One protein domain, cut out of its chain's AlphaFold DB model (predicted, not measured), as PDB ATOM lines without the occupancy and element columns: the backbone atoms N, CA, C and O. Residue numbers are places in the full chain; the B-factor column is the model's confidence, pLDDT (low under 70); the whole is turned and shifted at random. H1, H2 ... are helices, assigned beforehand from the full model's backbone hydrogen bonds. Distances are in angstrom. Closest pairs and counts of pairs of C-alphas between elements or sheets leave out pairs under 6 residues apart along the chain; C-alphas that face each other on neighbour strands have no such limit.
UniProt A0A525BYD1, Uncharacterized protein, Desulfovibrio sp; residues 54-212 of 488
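Overview. This is residues 54 to 212 of the 488 residues of an uncharacterized protein of Desulfovibrio sp (UniProt A0A525BYD1). The model is an elongated, two-lobed helical body: in the larger lobe the long helix H9 is paired with H10 in a hairpin and has the shorter helices H4, H5, H6 and H7 packed on it, while H2, H3 and H8, with the short H1 beside H2, make a smaller lobe at the other end. Two stretches with no named element, residues 97 to 108 and 148 to 159, run between the lobes. The printed part has 159 residues with ten named helices, H1 to H10 in chain order, and no named strand; its class is all helix, and the helix packing is mostly crossed. It is compact, with a radius of gyration of the C-alphas of 16.9 A, and spans 55 by 31 by 31 A.

Along the chain. The longest helix, H10, covers residues 191 to 211, 29.9 A, and ends at C-alpha 211 (359.280, 293.806, 546.184). H9, residues 168 to 187, is 28.3 A long and begins at C-alpha 168 (345.814, 302.899, 540.872). H4 is residues 109 to 112, H5 119 to 125, H6 127 to 136 and H7 138 to 147. H1, residues 54 to 58, begins at C-alpha 54 (352.569, 291.398, 540.104). H2 is residues 68 to 81, 19.8 A, H3 88 to 96 and H8 160 to 165.

Arrangement. H9 is the hub, touching five helices. H9 and H10 form a helical hairpin at a shallow tilt of 26 degrees, opposite ways; their closest C-alphas, Ala 182 and Ala 194, are 4.5 A apart, and H10 touches H9 with residues 191 to 198 alone. H7 touches H9 about perpendicular, at 86 degrees, with C-alphas of Leu 141 and Ile 174 closest at 6.4 A. H6 touches H9 at a steep tilt of 49 degrees, Ala 134 to Leu 177, 6.9 A between C-alphas. H5 touches H9 at 74 degrees, about perpendicular, with C-alphas 123 and 180 closest at 6.2 A. H4 touches H9, C-alphas 111 and 176 closest at 6.3 A. H2 and H3 form a helical hairpin at 32 degrees, only just shallow, with C-alphas 75 and 95 closest at 5.4 A. H8 touches H3, C-alphas 165 and 96 closest at 6.1 A, and H2, C-alphas 161 and 79 closest at 6.5 A. H1 touches H2, C-alphas 56 and 69 closest at 3.9 A. H2 and H9 are apart. In each helix but H4, too short for such a pair, every O i to N i+4 pair is within hydrogen-bond range.

Size, cuts and confidence. The two C-alphas farthest apart, those of Asp 85 and Gly 189, are 56.9 A apart. The printed part has no cut. The links H3 to H4 and H7 to H8 are long, 12 residues each. Mean pLDDT of the printed part is 88.0; residues 83 to 92, 114 to 117 and 156 to 160 are under 70.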
ATOM      1  N   TYR A  54     352.454 290.129 540.834       90.69
ATOM      2  CA  TYR A  54     352.569 291.398 540.104       90.69
ATOM      3  C   TYR A  54     351.777 291.407 538.786       90.69
ATOM      4  O   TYR A  54     351.080 292.377 538.484       90.69
ATOM      5  N   ALA A  55     351.813 290.311 538.022       90.75
ATOM      6  CA  ALA A  55     351.006 290.198 536.809       90.75
ATOM      7  C   ALA A  55     349.506 290.199 537.137       90.75
ATOM      8  O   ALA A  55     348.728 290.886 536.483       90.75
ATOM      9  N   HIS A  56     349.097 289.501 538.198       93.75
ATOM     10  CA  HIS A  56     347.707 289.519 538.655       93.75
ATOM     11  C   HIS A  56     347.253 290.933 539.035       93.75
ATOM     12  O   HIS A  56     346.158 291.346 538.662       93.75
ATOM     13  N   MET A  57     348.111 291.693 539.719       93.19
ATOM     14  CA  MET A  57     347.849 293.082 540.097       93.19
ATOM     15  C   MET A  57     347.652 293.986 538.871       93.19
ATOM     16  O   MET A  57     346.703 294.766 538.836       93.19
ATOM     17  N   LEU A  58     348.493 293.858 537.839       91.88
ATOM     18  CA  LEU A  58     348.321 294.604 536.585       91.88
ATOM     19  C   LEU A  58     347.051 294.198 535.824       91.88
ATOM     20  O   LEU A  58     346.379 295.043 535.237       91.88
ATOM     21  N   GLY A  59     346.721 292.907 535.827       93.94
ATOM     22  CA  GLY A  59     345.563 292.358 535.131       93.94
ATOM     23  C   GLY A  59     344.266 292.352 535.936       93.94
ATOM     24  O   GLY A  59     343.293 291.752 535.484       93.94
ATOM     25  N   LEU A  60     344.208 293.011 537.102       96.12
ATOM     26  CA  LEU A  60     343.027 293.014 537.978       96.12
ATOM     27  C   LEU A  60     341.739 293.377 537.211       96.12
ATOM     28  O   LEU A  60     340.697 292.741 537.385       96.12
ATOM     29  N   PHE A  61     341.856 294.329 536.282       96.38
ATOM     30  CA  PHE A  61     340.775 294.854 535.439       96.38
ATOM     31  C   PHE A  61     340.674 294.199 534.053       96.38
ATOM     32  O   PHE A  61     340.123 294.798 533.129       96.38
ATOM     33  N   ALA A  62     341.203 292.985 533.883       95.69
ATOM     34  CA  ALA A  62     341.040 292.215 532.651       95.69
ATOM     35  C   ALA A  62     339.563 291.994 532.296       95.69
ATOM     36  O   ALA A  62     338.698 292.065 533.171       95.69
ATOM     37  N   GLU A  63     339.269 291.666 531.038       94.50
ATOM     38  CA  GLU A  63     337.897 291.404 530.581       94.50
ATOM     39  C   GLU A  63     337.139 290.397 531.480       94.50
ATOM     40  O   GLU A  63     337.767 289.511 532.071       94.50
ATOM     41  N   PRO A  64     335.797 290.479 531.592       94.25
ATOM     42  CA  PRO A  64     335.013 289.539 532.395       94.25
ATOM     43  C   PRO A  64     335.285 288.068 532.054       94.25
ATOM     44  O   PRO A  64     335.282 287.669 530.890       94.25
ATOM     45  N   GLY A  65     335.516 287.255 533.083       94.12
ATOM     46  CA  GLY A  65     335.875 285.839 532.982       94.12
ATOM     47  C   GLY A  65     337.321 285.537 532.566       94.12
ATOM     48  O   GLY A  65     337.685 284.360 532.524       94.12
ATOM     49  N   ALA A  66     338.144 286.544 532.257       95.00
ATOM     50  CA  ALA A  66     339.563 286.348 531.963       95.00
ATOM     51  C   ALA A  66     340.385 286.076 533.235       95.00
ATOM     52  O   ALA A  66     340.037 286.519 534.328       95.00
ATOM     53  N   ASP A  67     341.506 285.369 533.072       93.69
ATOM     54  CA  ASP A  67     342.505 285.180 534.126       93.69
ATOM     55  C   ASP A  67     343.336 286.472 534.292       93.69
ATOM     56  O   ASP A  67     344.039 286.857 533.347       93.69
ATOM     57  N   PRO A  68     343.286 287.146 535.461       94.81
ATOM     58  CA  PRO A  68     344.036 288.378 535.697       94.81
ATOM     59  C   PRO A  68     345.544 288.209 535.512       94.81
ATOM     60  O   PRO A  68     346.192 289.086 534.948       94.81
ATOM     61  N   ALA A  69     346.124 287.079 535.929       92.25
ATOM     62  CA  ALA A  69     347.565 286.870 535.821       92.25
ATOM     63  C   ALA A  69     348.006 286.789 534.352       92.25
ATOM     64  O   ALA A  69     348.981 287.429 533.958       92.25
ATOM     65  N   GLN A  70     347.251 286.071 533.516       91.56
ATOM     66  CA  GLN A  70     347.530 285.974 532.077       91.56
ATOM     67  C   GLN A  70     347.343 287.315 531.366       91.56
ATOM     68  O   GLN A  70     348.161 287.688 530.525       91.56
ATOM     69  N   ALA A  71     346.287 288.057 531.708       92.31
ATOM     70  CA  ALA A  71     346.051 289.376 531.137       92.31
ATOM     71  C   ALA A  71     347.176 290.353 531.503       92.31
ATOM     72  O   ALA A  71     347.710 291.025 530.625       92.31
ATOM     73  N   GLY A  72     347.604 290.385 532.767       90.75
ATOM     74  CA  GLY A  72     348.728 291.220 533.179       90.75
ATOM     75  C   GLY A  72     350.058 290.796 532.558       90.75
ATOM     76  O   GLY A  72     350.839 291.657 532.169       90.75
ATOM     77  N   GLN A  73     350.306 289.495 532.368       88.69
ATOM     78  CA  GLN A  73     351.464 289.023 531.593       88.69
ATOM     79  C   GLN A  73     351.421 289.535 530.150       88.69
ATOM     80  O   GLN A  73     352.448 289.971 529.633       88.69
ATOM     81  N   ALA A  74     350.248 289.534 529.513       87.88
ATOM     82  CA  ALA A  74     350.089 290.090 528.173       87.88
ATOM     83  C   ALA A  74     350.367 291.602 528.145       87.88
ATOM     84  O   ALA A  74     351.059 292.062 527.239       87.88
ATOM     85  N   VAL A  75     349.914 292.355 529.158       88.50
ATOM     86  CA  VAL A  75     350.238 293.786 529.323       88.50
ATOM     87  C   VAL A  75     351.746 293.991 529.467       88.50
ATOM     88  O   VAL A  75     352.311 294.834 528.773       88.50
ATOM     89  N   ILE A  76     352.413 293.204 530.322       86.00
ATOM     90  CA  ILE A  76     353.872 293.253 530.497       86.00
ATOM     91  C   ILE A  76     354.560 293.008 529.157       86.00
ATOM     92  O   ILE A  76     355.335 293.847 528.718       86.00
ATOM     93  N   MET A  77     354.231 291.907 528.477       84.38
ATOM     94  CA  MET A  77     354.828 291.555 527.189       84.38
ATOM     95  C   MET A  77     354.602 292.632 526.123       84.38
ATOM     96  O   MET A  77     355.530 292.928 525.371       84.38
ATOM     97  N   ALA A  78     353.404 293.220 526.064       83.81
ATOM     98  CA  ALA A  78     353.096 294.316 525.151       83.81
ATOM     99  C   ALA A  78     353.972 295.541 525.453       83.81
ATOM    100  O   ALA A  78     354.645 296.033 524.553       83.81
ATOM    101  N   CYS A  79     354.070 295.951 526.722       81.56
ATOM    102  CA  CYS A  79     354.914 297.072 527.140       81.56
ATOM    103  C   CYS A  79     356.405 296.826 526.882       81.56
ATOM    104  O   CYS A  79     357.125 297.757 526.534       81.56
ATOM    105  N   THR A  80     356.891 295.593 527.071       78.25
ATOM    106  CA  THR A  80     358.297 295.231 526.826       78.25
ATOM    107  C   THR A  80     358.634 295.208 525.337       78.25
ATOM    108  O   THR A  80     359.768 295.495 524.960       78.25
ATOM    109  N   ALA A  81     357.681 294.827 524.486       77.75
ATOM    110  CA  ALA A  81     357.891 294.714 523.046       77.75
ATOM    111  C   ALA A  81     357.871 296.070 522.317       77.75
ATOM    112  O   ALA A  81     358.197 296.122 521.130       77.75
ATOM    113  N   MET A  82     357.475 297.147 522.996       73.25
ATOM    114  CA  MET A  82     357.325 298.471 522.401       73.25
ATOM    115  C   MET A  82     358.665 299.202 522.240       73.25
ATOM    116  O   MET A  82     359.505 299.218 523.136       73.25
ATOM    117  N   GLU A  83     358.851 299.822 521.072       63.50
ATOM    118  CA  GLU A  83     360.001 300.672 520.756       63.50
ATOM    119  C   GLU A  83     359.917 302.031 521.485       63.50
ATOM    120  O   GLU A  83     358.826 302.598 521.591       63.50
ATOM    121  N   PRO A  84     361.056 302.591 521.939       60.75
ATOM    122  CA  PRO A  84     361.103 303.833 522.721       60.75
ATOM    123  C   PRO A  84     360.622 305.093 521.974       60.75
ATOM    124  O   PRO A  84     360.325 306.095 522.617       60.75
ATOM    125  N   ASP A  85     360.507 305.047 520.643       60.88
ATOM    126  CA  ASP A  85     360.145 306.201 519.802       60.88
ATOM    127  C   ASP A  85     358.627 306.338 519.543       60.88
ATOM    128  O   ASP A  85     358.200 307.212 518.782       60.88
ATOM    129  N   MET A  86     357.793 305.468 520.118       61.78
ATOM    130  CA  MET A  86     356.343 305.502 519.905       61.78
ATOM    131  C   MET A  86     355.619 306.480 520.847       61.78
ATOM    132  O   MET A  86     356.030 306.704 521.981       61.78
ATOM    133  N   ASP A  87     354.511 307.059 520.367       64.94
ATOM    134  CA  ASP A  87     353.687 308.017 521.120       64.94
ATOM    135  C   ASP A  87     353.108 307.373 522.399       64.94
ATOM    136  O   ASP A  87     352.306 306.441 522.283       64.94
ATOM    137  N   PRO A  88     353.435 307.880 523.606       63.84
ATOM    138  CA  PRO A  88     352.941 307.348 524.875       63.84
ATOM    139  C   PRO A  88     351.423 307.172 524.945       63.84
ATOM    140  O   PRO A  88     350.966 306.201 525.540       63.84
ATOM    141  N   ALA A  89     350.639 308.060 524.320       64.38
ATOM    142  CA  ALA A  89     349.178 307.970 524.341       64.38
ATOM    143  C   ALA A  89     348.657 306.779 523.519       64.38
ATOM    144  O   ALA A  89     347.727 306.084 523.924       64.38
ATOM    145  N   PHE A  90     349.290 306.509 522.377       64.62
ATOM    146  CA  PHE A  90     348.986 305.329 521.571       64.62
ATOM    147  C   PHE A  90     349.417 304.042 522.292       64.62
ATOM    148  O   PHE A  90     348.692 303.046 522.284       64.62
ATOM    149  N   LEU A  91     350.566 304.085 522.974       63.16
ATOM    150  CA  LEU A  91     351.116 302.951 523.717       63.16
ATOM    151  C   LEU A  91     350.248 302.555 524.914       63.16
ATOM    152  O   LEU A  91     350.054 301.365 525.164       63.16
ATOM    153  N   THR A  92     349.689 303.531 525.635       67.69
ATOM    154  CA  THR A  92     348.776 303.247 526.747       67.69
ATOM    155  C   THR A  92     347.494 302.572 526.275       67.69
ATOM    156  O   THR A  92     347.063 301.616 526.913       67.69
ATOM    157  N   ASP A  93     346.923 302.997 525.144       74.12
ATOM    158  CA  ASP A  93     345.685 302.414 524.614       74.12
ATOM    159  C   ASP A  93     345.888 300.968 524.138       74.12
ATOM    160  O   ASP A  93     345.060 300.096 524.408       74.12
ATOM    161  N   GLU A  94     347.002 300.687 523.457       74.56
ATOM    162  CA  GLU A  94     347.293 299.343 522.953       74.56
ATOM    163  C   GLU A  94     347.617 298.368 524.095       74.56
ATOM    164  O   GLU A  94     347.047 297.273 524.150       74.56
ATOM    165  N   CYS A  95     348.441 298.777 525.066       78.38
ATOM    166  CA  CYS A  95     348.760 297.940 526.221       78.38
ATOM    167  C   CYS A  95     347.587 297.757 527.185       78.38
ATOM    168  O   CYS A  95     347.423 296.671 527.737       78.38
ATOM    169  N   ALA A  96     346.760 298.783 527.395       80.69
ATOM    170  CA  ALA A  96     345.604 298.699 528.285       80.69
ATOM    171  C   ALA A  96     344.368 298.088 527.608       80.69
ATOM    172  O   ALA A  96     343.347 297.904 528.272       80.69
ATOM    173  N   SER A  97     344.439 297.740 526.318       80.25
ATOM    174  CA  SER A  97     343.302 297.208 525.553       80.25
ATOM    175  C   SER A  97     342.690 295.938 526.154       80.25
ATOM    176  O   SER A  97     341.490 295.718 526.012       80.25
ATOM    177  N   ALA A  98     343.481 295.133 526.872       78.38
ATOM    178  CA  ALA A  98     343.012 293.944 527.587       78.38
ATOM    179  C   ALA A  98     342.352 294.257 528.950       78.38
ATOM    180  O   ALA A  98     341.707 293.388 529.538       78.38
ATOM    181  N   LEU A  99     342.505 295.482 529.464       88.88
ATOM    182  CA  LEU A  99     342.040 295.927 530.781       88.88
ATOM    183  C   LEU A  99     340.700 296.668 530.670       88.88
ATOM    184  O   LEU A  99     340.597 297.866 530.959       88.88
ATOM    185  N   THR A 100     339.664 295.965 530.218       90.25
ATOM    186  CA  THR A 100     338.373 296.574 529.853       90.25
ATOM    187  C   THR A 100     337.351 296.626 530.984       90.25
ATOM    188  O   THR A 100     336.372 297.367 530.876       90.25
ATOM    189  N   MET A 101     337.550 295.877 532.073       93.56
ATOM    190  CA  MET A 101     336.611 295.886 533.189       93.56
ATOM    191  C   MET A 101     336.670 297.236 533.911       93.56
ATOM    192  O   MET A 101     337.748 297.761 534.207       93.56
ATOM    193  N   GLY A 102     335.496 297.811 534.155       92.38
ATOM    194  CA  GLY A 102     335.320 299.054 534.898       92.38
ATOM    195  C   GLY A 102     334.681 298.804 536.258       92.38
ATOM    196  O   GLY A 102     334.161 297.722 536.519       92.38
ATOM    197  N   LEU A 103     334.711 299.827 537.108       94.25
ATOM    198  CA  LEU A 103     333.947 299.840 538.351       94.25
ATOM    199  C   LEU A 103     332.463 300.065 538.062       94.25
ATOM    200  O   LEU A 103     332.103 300.914 537.242       94.25
ATOM    201  N   GLU A 104     331.606 299.353 538.784       95.88
ATOM    202  CA  GLU A 104     330.159 299.530 538.722       95.88
ATOM    203  C   GLU A 104     329.627 300.257 539.966       95.88
ATOM    204  O   GLU A 104     329.964 299.924 541.103       95.88
ATOM    205  N   GLY A 105     328.740 301.233 539.749       94.00
ATOM    206  CA  GLY A 105     328.075 301.992 540.811       94.00
ATOM    207  C   GLY A 105     328.814 303.254 541.269       94.00
ATOM    208  O   GLY A 105     329.924 303.559 540.839       94.00
ATOM    209  N   GLU A 106     328.154 304.028 542.133       93.12
ATOM    210  CA  GLU A 106     328.699 305.267 542.696       93.12
ATOM    211  C   GLU A 106     329.321 304.998 544.070       93.12
ATOM    212  O   GLU A 106     328.627 304.672 545.036       93.12
ATOM    213  N   PHE A 107     330.641 305.151 544.159       92.31
ATOM    214  CA  PHE A 107     331.380 304.959 545.401       92.31
ATOM    215  C   PHE A 107     331.231 306.189 546.309       92.31
ATOM    216  O   PHE A 107     331.467 307.317 545.860       92.31
ATOM    217  N   PRO A 108     330.875 306.017 547.595       89.06
ATOM    218  CA  PRO A 108     330.812 307.129 548.530       89.06
ATOM    219  C   PRO A 108     332.179 307.796 548.692       89.06
ATOM    220  O   PRO A 108     333.173 307.129 548.960       89.06
ATOM    221  N   SER A 109     332.234 309.128 548.624       88.56
ATOM    222  CA  SER A 109     333.505 309.863 548.708       88.56
ATOM    223  C   SER A 109     334.270 309.632 550.017       88.56
ATOM    224  O   SER A 109     335.490 309.764 550.050       88.56
ATOM    225  N   TRP A 110     333.563 309.299 551.103       86.25
ATOM    226  CA  TRP A 110     334.171 309.009 552.404       86.25
ATOM    227  C   TRP A 110     335.016 307.731 552.389       86.25
ATOM    228  O   TRP A 110     335.991 307.650 553.134       86.25
ATOM    229  N   LEU A 111     334.696 306.779 551.507       85.56
ATOM    230  CA  LEU A 111     335.406 305.509 551.373       85.56
ATOM    231  C   LEU A 111     336.863 305.722 550.924       85.56
ATOM    232  O   LEU A 111     337.762 304.990 551.329       85.56
ATOM    233  N   PHE A 112     337.107 306.806 550.184       82.44
ATOM    234  CA  PHE A 112     338.435 307.201 549.718       82.44
ATOM    235  C   PHE A 112     339.226 308.044 550.727       82.44
ATOM    236  O   PHE A 112     340.395 308.346 550.487       82.44
ATOM    237  N   SER A 113     338.612 308.459 551.838       75.44
ATOM    238  CA  SER A 113     339.239 309.381 552.787       75.44
ATOM    239  C   SER A 113     340.191 308.665 553.750       75.44
ATOM    240  O   SER A 113     339.846 307.649 554.340       75.44
ATOM    241  N   THR A 114     341.382 309.230 553.958       65.12
ATOM    242  CA  THR A 114     342.420 308.714 554.875       65.12
ATOM    243  C   THR A 114     342.400 309.386 556.256       65.12
ATOM    244  O   THR A 114     343.282 309.151 557.077       65.12
ATOM    245  N   GLY A 115     341.406 310.245 556.526       59.03
ATOM    246  CA  GLY A 115     341.387 311.139 557.697       59.03
ATOM    247  C   GLY A 115     340.076 311.177 558.490       59.03
ATOM    248  O   GLY A 115     339.894 312.070 559.317       59.03
ATOM    249  N   ALA A 116     339.137 310.264 558.237       54.97
ATOM    250  CA  ALA A 116     337.814 310.319 558.856       54.97
ATOM    251  C   ALA A 116     337.756 309.728 560.278       54.97
ATOM    252  O   ALA A 116     338.217 308.616 560.546       54.97
ATOM    253  N   THR A 117     337.086 310.466 561.168       67.12
ATOM    254  CA  THR A 117     336.556 309.997 562.453       67.12
ATOM    255  C   THR A 117     335.424 308.981 562.219       67.12
ATOM    256  O   THR A 117     334.488 309.260 561.469       67.12
ATOM    257  N   ASP A 118     335.514 307.836 562.903       79.00
ATOM    258  CA  ASP A 118     334.530 306.736 562.989       79.00
ATOM    259  C   ASP A 118     334.194 305.986 561.675       79.00
ATOM    260  O   ASP A 118     333.050 305.927 561.220       79.00
ATOM    261  N   TYR A 119     335.214 305.376 561.052       86.56
ATOM    262  CA  TYR A 119     335.071 304.568 559.824       86.56
ATOM    263  C   TYR A 119     334.074 303.399 559.972       86.56
ATOM    264  O   TYR A 119     333.318 303.119 559.040       86.56
ATOM    265  N   LEU A 120     334.001 302.750 561.144       89.69
ATOM    266  CA  LEU A 120     333.012 301.690 561.388       89.69
ATOM    267  C   LEU A 120     331.586 302.243 561.384       89.69
ATOM    268  O   LEU A 120     330.717 301.664 560.734       89.69
ATOM    269  N   GLN A 121     331.336 303.387 562.026       89.69
ATOM    270  CA  GLN A 121     330.024 304.033 561.967       89.69
ATOM    271  C   GLN A 121     329.634 304.409 560.528       89.69
ATOM    272  O   GLN A 121     328.472 304.264 560.139       89.69
ATOM    273  N   GLN A 122     330.589 304.871 559.716       91.56
ATOM    274  CA  GLN A 122     330.339 305.159 558.300       91.56
ATOM    275  C   GLN A 122     329.969 303.889 557.527       91.56
ATOM    276  O   GLN A 122     328.971 303.903 556.799       91.56
ATOM    277  N   CYS A 123     330.679 302.781 557.767       93.81
ATOM    278  CA  CYS A 123     330.346 301.477 557.197       93.81
ATOM    279  C   CYS A 123     328.940 301.017 557.604       93.81
ATOM    280  O   CYS A 123     328.142 300.656 556.745       93.81
ATOM    281  N   GLU A 124     328.598 301.097 558.892       94.50
ATOM    282  CA  GLU A 124     327.267 300.758 559.413       94.50
ATOM    283  C   GLU A 124     326.169 301.598 558.738       94.50
ATOM    284  O   GLU A 124     325.185 301.060 558.229       94.50
ATOM    285  N   SER A 125     326.352 302.921 558.688       94.31
ATOM    286  CA  SER A 125     325.366 303.848 558.112       94.31
ATOM    287  C   SER A 125     325.183 303.689 556.599       94.31
ATOM    288  O   SER A 125     324.113 303.999 556.078       94.31
ATOM    289  N   SER A 126     326.206 303.183 555.906       95.44
ATOM    290  CA  SER A 126     326.217 302.960 554.456       95.44
ATOM    291  C   SER A 126     326.145 301.475 554.086       95.44
ATOM    292  O   SER A 126     326.482 301.113 552.958       95.44
ATOM    293  N   ARG A 127     325.712 300.603 555.009       97.12
ATOM    294  CA  ARG A 127     325.741 299.140 554.844       97.12
ATOM    295  C   ARG A 127     325.118 298.673 553.529       97.12
ATOM    296  O   ARG A 127     325.739 297.910 552.801       97.12
ATOM    297  N   GLU A 128     323.900 299.118 553.226       97.75
ATOM    298  CA  GLU A 128     323.184 298.699 552.011       97.75
ATOM    299  C   GLU A 128     323.927 299.128 550.736       97.75
ATOM    300  O   GLU A 128     324.044 298.343 549.797       97.75
ATOM    301  N   THR A 129     324.499 300.335 550.734       97.56
ATOM    302  CA  THR A 129     325.326 300.838 549.630       97.56
ATOM    303  C   THR A 129     326.573 299.981 549.438       97.56
ATOM    304  O   THR A 129     326.857 299.578 548.317       97.56
ATOM    305  N   ILE A 130     327.290 299.653 550.517       97.56
ATOM    306  CA  ILE A 130     328.502 298.819 550.463       97.56
ATOM    307  C   ILE A 130     328.175 297.423 549.930       97.56
ATOM    308  O   ILE A 130     328.879 296.926 549.057       97.56
ATOM    309  N   LEU A 131     327.095 296.800 550.412       97.81
ATOM    310  CA  LEU A 131     326.671 295.481 549.933       97.81
ATOM    311  C   LEU A 131     326.256 295.519 548.456       97.81
ATOM    312  O   LEU A 131     326.658 294.648 547.694       97.81
ATOM    313  N   THR A 132     325.540 296.563 548.031       98.19
ATOM    314  CA  THR A 132     325.159 296.748 546.622       98.19
ATOM    315  C   THR A 132     326.383 296.930 545.723       98.19
ATOM    316  O   THR A 132     326.461 296.317 544.662       98.19
ATOM    317  N   LEU A 133     327.357 297.744 546.148       98.12
ATOM    318  CA  LEU A 133     328.617 297.922 545.424       98.12
ATOM    319  C   LEU A 133     329.414 296.618 545.365       98.12
ATOM    320  O   LEU A 133     329.983 296.303 544.323       98.12
ATOM    321  N   ALA A 134     329.437 295.849 546.452       97.75
ATOM    322  CA  ALA A 134     330.111 294.560 546.483       97.75
ATOM    323  C   ALA A 134     329.475 293.531 545.547       97.75
ATOM    324  O   ALA A 134     330.202 292.807 544.874       97.75
ATOM    325  N   ASP A 135     328.146 293.491 545.469       98.12
ATOM    326  CA  ASP A 135     327.435 292.615 544.538       98.12
ATOM    327  C   ASP A 135     327.666 293.046 543.079       98.12
ATOM    328  O   ASP A 135     327.903 292.198 542.219       98.12
ATOM    329  N   ALA A 136     327.659 294.355 542.800       97.81
ATOM    330  CA  ALA A 136     327.924 294.895 541.463       97.81
ATOM    331  C   ALA A 136     329.377 294.662 541.004       97.81
ATOM    332  O   ALA A 136     329.629 294.417 539.831       97.81
ATOM    333  N   ASN A 137     330.336 294.674 541.934       98.00
ATOM    334  CA  ASN A 137     331.762 294.483 541.653       98.00
ATOM    335  C   ASN A 137     332.278 293.111 542.129       98.00
ATOM    336  O   ASN A 137     333.463 292.977 542.449       98.00
ATOM    337  N   PHE A 138     331.412 292.091 542.207       97.69
ATOM    338  CA  PHE A 138     331.759 290.815 542.847       97.69
ATOM    339  C   PHE A 138     332.983 290.144 542.207       97.69
ATOM    340  O   PHE A 138     333.809 289.581 542.920       97.69
ATOM    341  N   GLU A 139     333.114 290.220 540.877       97.88
ATOM    342  CA  GLU A 139     334.221 289.606 540.145       97.88
ATOM    343  C   GLU A 139     335.547 290.322 540.435       97.88
ATOM    344  O   GLU A 139     336.547 289.663 540.711       97.88
ATOM    345  N   LEU A 140     335.558 291.661 540.462       97.88
ATOM    346  CA  LEU A 140     336.745 292.440 540.838       97.88
ATOM    347  C   LEU A 140     337.168 292.156 542.281       97.88
ATOM    348  O   LEU A 140     338.355 291.984 542.547       97.88
ATOM    349  N   LEU A 141     336.206 292.055 543.203       97.88
ATOM    350  CA  LEU A 141     336.484 291.683 544.590       97.88
ATOM    351  C   LEU A 141     337.029 290.257 544.709       97.88
ATOM    352  O   LEU A 141     337.932 290.017 545.505       97.88
ATOM    353  N   ASP A 142     336.501 289.302 543.945       97.94
ATOM    354  CA  ASP A 142     337.004 287.924 543.942       97.94
ATOM    355  C   ASP A 142     338.438 287.852 543.404       97.94
ATOM    356  O   ASP A 142     339.315 287.262 544.037       97.94
ATOM    357  N   ARG A 143     338.718 288.560 542.304       97.81
ATOM    358  CA  ARG A 143     340.074 288.705 541.760       97.81
ATOM    359  C   ARG A 143     341.013 289.373 542.756       97.81
ATOM    360  O   ARG A 143     342.146 288.921 542.896       97.81
ATOM    361  N   TYR A 144     340.560 290.407 543.461       97.69
ATOM    362  CA  TYR A 144     341.347 291.059 544.503       97.69
ATOM    363  C   TYR A 144     341.681 290.083 545.638       97.69
ATOM    364  O   TYR A 144     342.842 289.934 545.994       97.69
ATOM    365  N   ARG A 145     340.704 289.318 546.140       97.31
ATOM    366  CA  ARG A 145     340.950 288.287 547.167       97.31
ATOM    367  C   ARG A 145     341.904 287.193 546.695       97.31
ATOM    368  O   ARG A 145     342.746 286.753 547.472       97.31
ATOM    369  N   ALA A 146     341.794 286.763 545.438       95.81
ATOM    370  CA  ALA A 146     342.728 285.808 544.847       95.81
ATOM    371  C   ALA A 146     344.158 286.375 544.789       95.81
ATOM    372  O   ALA A 146     345.113 285.651 545.068       95.81
ATOM    373  N   MET A 147     344.301 287.676 544.510       95.25
ATOM    374  CA  MET A 147     345.585 288.387 544.524       95.25
ATOM    375  C   MET A 147     346.262 288.331 545.902       95.25
ATOM    376  O   MET A 147     347.473 288.158 545.992       95.25
ATOM    377  N   LEU A 148     345.488 288.389 546.988       95.12
ATOM    378  CA  LEU A 148     346.024 288.281 548.350       95.12
ATOM    379  C   LEU A 148     346.593 286.886 548.677       95.12
ATOM    380  O   LEU A 148     347.114 286.670 549.771       95.12
ATOM    381  N   GLY A 149     346.431 285.901 547.786       92.62
ATOM    382  CA  GLY A 149     346.970 284.548 547.935       92.62
ATOM    383  C   GLY A 149     348.412 284.379 547.446       92.62
ATOM    384  O   GLY A 149     349.012 283.342 547.729       92.62
ATOM    385  N   TYR A 150     348.967 285.356 546.724       91.25
ATOM    386  CA  TYR A 150     350.336 285.283 546.213       91.25
ATOM    387  C   TYR A 150     351.361 285.548 547.322       91.25
ATOM    388  O   TYR A 150     351.169 286.415 548.173       91.25
ATOM    389  N   GLY A 151     352.461 284.787 547.311       79.88
ATOM    390  CA  GLY A 151     353.530 284.906 548.310       79.88
ATOM    391  C   GLY A 151     354.521 286.037 548.028       79.88
ATOM    392  O   GLY A 151     355.189 286.496 548.953       79.88
ATOM    393  N   HIS A 152     354.600 286.476 546.769       85.44
ATOM    394  CA  HIS A 152     355.557 287.461 546.276       85.44
ATOM    395  C   HIS A 152     354.905 288.374 545.234       85.44
ATOM    396  O   HIS A 152     353.964 287.975 544.548       85.44
ATOM    397  N   VAL A 153     355.407 289.601 545.109       85.12
ATOM    398  CA  VAL A 153     354.933 290.614 544.154       85.12
ATOM    399  C   VAL A 153     356.142 291.400 543.636       85.12
ATOM    400  O   VAL A 153     356.293 292.595 543.884       85.12
ATOM    401  N   TYR A 154     357.056 290.733 542.935       82.25
ATOM    402  CA  TYR A 154     358.248 291.401 542.416       82.25
ATOM    403  C   TYR A 154     357.973 292.087 541.072       82.25
ATOM    404  O   TYR A 154     357.429 291.502 540.128       82.25
ATOM    405  N   ALA A 155     358.391 293.351 540.992       74.62
ATOM    406  CA  ALA A 155     358.223 294.206 539.822       74.62
ATOM    407  C   ALA A 155     359.520 294.953 539.507       74.62
ATOM    408  O   ALA A 155     359.734 296.079 539.957       74.62
ATOM    409  N   ASP A 156     360.371 294.316 538.706       67.00
ATOM    410  CA  ASP A 156     361.713 294.806 538.376       67.00
ATOM    411  C   ASP A 156     361.856 295.212 536.893       67.00
ATOM    412  O   ASP A 156     362.956 295.198 536.332       67.00
ATOM    413  N   HIS A 157     360.749 295.602 536.247       69.00
ATOM    414  CA  HIS A 157     360.766 296.082 534.863       69.00
ATOM    415  C   HIS A 157     361.022 297.586 534.781       69.00
ATOM    416  O   HIS A 157     360.322 298.376 535.409       69.00
ATOM    417  N   ASP A 158     361.921 297.979 533.881       63.56
ATOM    418  CA  ASP A 158     362.239 299.373 533.537       63.56
ATOM    419  C   ASP A 158     361.129 300.123 532.758       63.56
ATOM    420  O   ASP A 158     361.327 301.217 532.245       63.56
ATOM    421  N   SER A 159     359.942 299.531 532.583       69.50
ATOM    422  CA  SER A 159     358.927 300.134 531.714       69.50
ATOM    423  C   SER A 159     358.097 301.126 532.515       69.50
ATOM    424  O   SER A 159     357.247 300.735 533.316       69.50
ATOM    425  N   GLN A 160     358.324 302.416 532.270       67.88
ATOM    426  CA  GLN A 160     357.477 303.484 532.806       67.88
ATOM    427  C   GLN A 160     356.015 303.344 532.364       67.88
ATOM    428  O   GLN A 160     355.113 303.700 533.120       67.88
ATOM    429  N   LEU A 161     355.776 302.758 531.183       72.31
ATOM    430  CA  LEU A 161     354.434 302.510 530.651       72.31
ATOM    431  C   LEU A 161     353.605 301.642 531.600       72.31
ATOM    432  O   LEU A 161     352.429 301.920 531.800       72.31
ATOM    433  N   LEU A 162     354.217 300.649 532.257       78.31
ATOM    434  CA  LEU A 162     353.510 299.800 533.222       78.31
ATOM    435  C   LEU A 162     352.970 300.598 534.413       78.31
ATOM    436  O   LEU A 162     351.871 300.320 534.887       78.31
ATOM    437  N   GLY A 163     353.703 301.622 534.860       73.00
ATOM    438  CA  GLY A 163     353.224 302.542 535.891       73.00
ATOM    439  C   GLY A 163     352.045 303.404 535.428       73.00
ATOM    440  O   GLY A 163     351.181 303.710 536.241       73.00
ATOM    441  N   LEU A 164     351.987 303.757 534.138       73.38
ATOM    442  CA  LEU A 164     350.890 304.533 533.539       73.38
ATOM    443  C   LEU A 164     349.632 303.691 533.287       73.38
ATOM    444  O   LEU A 164     348.523 304.207 533.348       73.38
ATOM    445  N   ILE A 165     349.804 302.400 532.996       83.19
ATOM    446  CA  ILE A 165     348.701 301.461 532.743       83.19
ATOM    447  C   ILE A 165     348.078 300.967 534.051       83.19
ATOM    448  O   ILE A 165     346.905 300.586 534.079       83.19
ATOM    449  N   PHE A 166     348.845 300.969 535.143       86.06
ATOM    450  CA  PHE A 166     348.341 300.572 536.447       86.06
ATOM    451  C   PHE A 166     347.212 301.508 536.910       86.06
ATOM    452  O   PHE A 166     347.429 302.675 537.237       86.06
ATOM    453  N   LYS A 167     345.992 300.963 536.977       88.94
ATOM    454  CA  LYS A 167     344.765 301.660 537.389       88.94
ATOM    455  C   LYS A 167     344.727 301.871 538.905       88.94
ATOM    456  O   LYS A 167     343.983 301.197 539.618       88.94
ATOM    457  N   SER A 168     345.602 302.732 539.427       87.81
ATOM    458  CA  SER A 168     345.814 302.899 540.872       87.81
ATOM    459  C   SER A 168     344.557 303.353 541.619       87.81
ATOM    460  O   SER A 168     344.247 302.801 542.675       87.81
ATOM    461  N   ALA A 169     343.804 304.309 541.067       89.56
ATOM    462  CA  ALA A 169     342.579 304.827 541.671       89.56
ATOM    463  C   ALA A 169     341.482 303.755 541.746       89.56
ATOM    464  O   ALA A 169     340.845 303.582 542.784       89.56
ATOM    465  N   GLU A 170     341.293 302.993 540.670       93.56
ATOM    466  CA  GLU A 170     340.301 301.928 540.612       93.56
ATOM    467  C   GLU A 170     340.701 300.738 541.486       93.56
ATOM    468  O   GLU A 170     339.855 300.170 542.178       93.56
ATOM    469  N   SER A 171     341.990 300.387 541.506       94.50
ATOM    470  CA  SER A 171     342.528 299.346 542.394       94.50
ATOM    471  C   SER A 171     342.289 299.719 543.856       94.50
ATOM    472  O   SER A 171     341.868 298.878 544.650       94.50
ATOM    473  N   LEU A 172     342.503 300.994 544.205       93.69
ATOM    474  CA  LEU A 172     342.240 301.507 545.546       93.69
ATOM    475  C   LEU A 172     340.750 301.464 545.890       93.69
ATOM    476  O   LEU A 172     340.413 301.108 547.009       93.69
ATOM    477  N   ALA A 173     339.855 301.739 544.940       95.31
ATOM    478  CA  ALA A 173     338.416 301.623 545.170       95.31
ATOM    479  C   ALA A 173     337.977 300.186 545.504       95.31
ATOM    480  O   ALA A 173     337.149 299.987 546.395       95.31
ATOM    481  N   ILE A 174     338.544 299.184 544.824       97.38
ATOM    482  CA  ILE A 174     338.272 297.768 545.120       97.38
ATOM    483  C   ILE A 174     338.858 297.354 546.470       97.38
ATOM    484  O   ILE A 174     338.157 296.708 547.249       97.38
ATOM    485  N   HIS A 175     340.090 297.768 546.774       97.44
ATOM    486  CA  HIS A 175     340.677 297.603 548.105       97.44
ATOM    487  C   HIS A 175     339.776 298.224 549.187       97.44
ATOM    488  O   HIS A 175     339.427 297.566 550.163       97.44
ATOM    489  N   ASP A 176     339.316 299.464 549.007       95.50
ATOM    490  CA  ASP A 176     338.503 300.136 550.024       95.50
ATOM    491  C   ASP A 176     337.167 299.423 550.243       95.50
ATOM    492  O   ASP A 176     336.684 299.323 551.372       95.50
ATOM    493  N   LEU A 177     336.573 298.897 549.170       97.31
ATOM    494  CA  LEU A 177     335.369 298.081 549.246       97.31
ATOM    495  C   LEU A 177     335.627 296.761 549.991       97.31
ATOM    496  O   LEU A 177     334.789 296.350 550.798       97.31
ATOM    497  N   TYR A 178     336.783 296.127 549.784       97.94
ATOM    498  CA  TYR A 178     337.216 294.950 550.540       97.94
ATOM    499  C   TYR A 178     337.371 295.258 552.042       97.94
ATOM    500  O   TYR A 178     336.783 294.563 552.878       97.94
ATOM    501  N   VAL A 179     338.049 296.354 552.397       96.75
ATOM    502  CA  VAL A 179     338.209 296.814 553.790       96.75
ATOM    503  C   VAL A 179     336.861 297.170 554.435       96.75
ATOM    504  O   VAL A 179     336.610 296.842 555.603       96.75
ATOM    505  N   ALA A 180     335.945 297.777 553.677       96.69
ATOM    506  CA  ALA A 180     334.589 298.063 554.137       96.69
ATOM    507  C   ALA A 180     333.791 296.775 554.411       96.69
ATOM    508  O   ALA A 180     333.064 296.701 555.405       96.69
ATOM    509  N   GLN A 181     333.950 295.728 553.593       97.50
ATOM    510  CA  GLN A 181     333.338 294.422 553.859       97.50
ATOM    511  C   GLN A 181     333.905 293.760 555.118       97.50
ATOM    512  O   GLN A 181     333.128 293.260 555.936       97.50
ATOM    513  N   ALA A 182     335.226 293.797 555.321       97.19
ATOM    514  CA  ALA A 182     335.843 293.322 556.560       97.19
ATOM    515  C   ALA A 182     335.294 294.091 557.779       97.19
ATOM    516  O   ALA A 182     334.947 293.503 558.804       97.19
ATOM    517  N   SER A 183     335.109 295.402 557.643       96.06
ATOM    518  CA  SER A 183     334.532 296.255 558.686       96.06
ATOM    519  C   SER A 183     333.074 295.906 559.008       96.06
ATOM    520  O   SER A 183     332.713 295.809 560.182       96.06
ATOM    521  N   LEU A 184     332.243 295.633 557.995       97.44
ATOM    522  CA  LEU A 184     330.877 295.135 558.194       97.44
ATOM    523  C   LEU A 184     330.853 293.774 558.906       97.44
ATOM    524  O   LEU A 184     330.022 293.574 559.791       97.44
ATOM    525  N   ARG A 185     331.792 292.863 558.604       97.69
ATOM    526  CA  ARG A 185     331.923 291.590 559.343       97.69
ATOM    527  C   ARG A 185     332.220 291.820 560.820       97.69
ATOM    528  O   ARG A 185     331.638 291.138 561.665       97.69
ATOM    529  N   ALA A 186     333.097 292.775 561.137       96.62
ATOM    530  CA  ALA A 186     333.381 293.136 562.522       96.62
ATOM    531  C   ALA A 186     332.112 293.628 563.229       96.62
ATOM    532  O   ALA A 186     331.771 293.081 564.275       96.62
ATOM    533  N   ILE A 187     331.386 294.568 562.609       96.12
ATOM    534  CA  ILE A 187     330.104 295.109 563.096       96.12
ATOM    535  C   ILE A 187     329.082 293.992 563.362       96.12
ATOM    536  O   ILE A 187     328.413 293.994 564.395       96.12
ATOM    537  N   ASP A 188     329.018 292.987 562.484       96.94
ATOM    538  CA  ASP A 188     328.140 291.816 562.623       96.94
ATOM    539  C   ASP A 188     328.583 290.827 563.723       96.94
ATOM    540  O   ASP A 188     327.939 289.800 563.953       96.94
ATOM    541  N   GLY A 189     329.665 291.135 564.442       94.44
ATOM    542  CA  GLY A 189     330.195 290.357 565.560       94.44
ATOM    543  C   GLY A 189     331.309 289.378 565.182       94.44
ATOM    544  O   GLY A 189     331.853 288.717 566.070       94.44
ATOM    545  N   ASP A 190     331.693 289.296 563.905       97.81
ATOM    546  CA  ASP A 190     332.819 288.489 563.418       97.81
ATOM    547  C   ASP A 190     334.100 289.329 563.273       97.81
ATOM    548  O   ASP A 190     334.749 289.378 562.225       97.81
ATOM    549  N   TRP A 191     334.509 289.989 564.360       95.81
ATOM    550  CA  TRP A 191     335.753 290.767 564.369       95.81
ATOM    551  C   TRP A 191     336.995 289.892 564.139       95.81
ATOM    552  O   TRP A 191     338.002 290.373 563.629       95.81
ATOM    553  N   ARG A 192     336.949 288.591 564.467       97.06
ATOM    554  CA  ARG A 192     338.071 287.668 564.208       97.06
ATOM    555  C   ARG A 192     338.251 287.387 562.725       97.06
ATOM    556  O   ARG A 192     339.402 287.286 562.290       97.06
ATOM    557  N   GLY A 193     337.147 287.215 562.000       97.25
ATOM    558  CA  GLY A 193     337.133 287.090 560.550       97.25
ATOM    559  C   GLY A 193     337.616 288.368 559.882       97.25
ATOM    560  O   GLY A 193     338.540 288.298 559.084       97.25
ATOM    561  N   ALA A 194     337.105 289.526 560.313       97.25
ATOM    562  CA  ALA A 194     337.570 290.834 559.848       97.25
ATOM    563  C   ALA A 194     339.084 291.031 560.042       97.25
ATOM    564  O   ALA A 194     339.788 291.420 559.117       97.25
ATOM    565  N   LEU A 195     339.616 290.682 561.221       96.50
ATOM    566  CA  LEU A 195     341.062 290.687 561.457       96.50
ATOM    567  C   LEU A 195     341.822 289.689 560.578       96.50
ATOM    568  O   LEU A 195     343.002 289.892 560.334       96.50
ATOM    569  N   GLY A 196     341.196 288.589 560.155       96.62
ATOM    570  CA  GLY A 196     341.809 287.641 559.224       96.62
ATOM    571  C   GLY A 196     341.959 288.241 557.835       96.62
ATOM    572  O   GLY A 196     343.045 288.170 557.269       96.62
ATOM    573  N   ASP A 197     340.897 288.884 557.357       96.50
ATOM    574  CA  ASP A 197     340.855 289.562 556.064       96.50
ATOM    575  C   ASP A 197     341.892 290.698 556.006       96.50
ATOM    576  O   ASP A 197     342.711 290.734 555.088       96.50
ATOM    577  N   LEU A 198     341.926 291.566 557.028       96.19
ATOM    578  CA  LEU A 198     342.919 292.645 557.131       96.19
ATOM    579  C   LEU A 198     344.344 292.108 557.314       96.19
ATOM    580  O   LEU A 198     345.293 292.694 556.811       96.19
ATOM    581  N   ALA A 199     344.524 290.995 558.034       95.06
ATOM    582  CA  ALA A 199     345.851 290.413 558.216       95.06
ATOM    583  C   ALA A 199     346.448 289.919 556.896       95.06
ATOM    584  O   ALA A 199     347.647 290.075 556.661       95.06
ATOM    585  N   GLN A 200     345.612 289.301 556.063       95.12
ATOM    586  CA  GLN A 200     346.022 288.818 554.756       95.12
ATOM    587  C   GLN A 200     346.369 289.985 553.825       95.12
ATOM    588  O   GLN A 200     347.413 289.941 553.178       95.12
ATOM    589  N   ASP A 201     345.545 291.036 553.819       96.12
ATOM    590  CA  ASP A 201     345.773 292.215 552.981       96.12
ATOM    591  C   ASP A 201     347.032 292.975 553.396       96.12
ATOM    592  O   ASP A 201     347.957 293.102 552.598       96.12
ATOM    593  N   ILE A 202     347.179 293.317 554.682       94.00
ATOM    594  CA  ILE A 202     348.397 293.953 555.203       94.00
ATOM    595  C   ILE A 202     349.638 293.133 554.835       94.00
ATOM    596  O   ILE A 202     350.634 293.696 554.391       94.00
ATOM    597  N   SER A 203     349.609 291.804 554.996       92.44
ATOM    598  CA  SER A 203     350.751 290.959 554.624       92.44
ATOM    599  C   SER A 203     351.086 291.071 553.135       92.44
ATOM    600  O   SER A 203     352.261 291.177 552.784       92.44
ATOM    601  N   PHE A 204     350.069 291.062 552.270       93.75
ATOM    602  CA  PHE A 204     350.237 291.220 550.832       93.75
ATOM    603  C   PHE A 204     350.784 292.610 550.480       93.75
ATOM    604  O   PHE A 204     351.793 292.703 549.787       93.75
ATOM    605  N   GLN A 205     350.194 293.691 551.002       93.69
ATOM    606  CA  GLN A 205     350.630 295.057 550.692       93.69
ATOM    607  C   GLN A 205     352.046 295.350 551.207       93.69
ATOM    608  O   GLN A 205     352.801 296.086 550.573       93.69
ATOM    609  N   ARG A 206     352.449 294.750 552.333       91.62
ATOM    610  CA  ARG A 206     353.830 294.808 552.839       91.62
ATOM    611  C   ARG A 206     354.813 294.095 551.917       91.62
ATOM    612  O   ARG A 206     355.857 294.658 551.587       91.62
ATOM    613  N   ALA A 207     354.470 292.889 551.458       90.38
ATOM    614  CA  ALA A 207     355.273 292.161 550.476       90.38
ATOM    615  C   ALA A 207     355.379 292.944 549.156       90.38
ATOM    616  O   ALA A 207     356.483 293.169 548.662       90.38
ATOM    617  N   ALA A 208     354.255 293.461 548.653       90.62
ATOM    618  CA  ALA A 208     354.218 294.323 547.479       90.62
ATOM    619  C   ALA A 208     355.078 295.570 547.662       90.62
ATOM    620  O   ALA A 208     355.891 295.880 546.799       90.62
ATOM    621  N   ARG A 209     355.011 296.250 548.809       89.38
ATOM    622  CA  ARG A 209     355.869 297.410 549.055       89.38
ATOM    623  C   ARG A 209     357.356 297.045 549.096       89.38
ATOM    624  O   ARG A 209     358.165 297.858 548.658       89.38
ATOM    625  N   ALA A 210     357.724 295.874 549.612       89.31
ATOM    626  CA  ALA A 210     359.115 295.426 549.681       89.31
ATOM    627  C   ALA A 210     359.693 294.986 548.322       89.31
ATOM    628  O   ALA A 210     360.904 295.079 548.114       89.31
ATOM    629  N   GLU A 211     358.851 294.484 547.416       88.06
ATOM    630  CA  GLU A 211     359.280 293.806 546.184       88.06
ATOM    631  C   GLU A 211     358.906 294.553 544.889       88.06
ATOM    632  O   GLU A 211     359.586 294.394 543.870       88.06
ATOM    633  N   VAL A 212     357.881 295.412 544.910       85.31
ATOM    634  CA  VAL A 212     357.514 296.282 543.787       85.31
ATOM    635  C   VAL A 212     358.377 297.530 543.815       85.31
ATOM    636  O   VAL A 212     358.328 298.323 544.756       85.31
TER     637      VAL A 212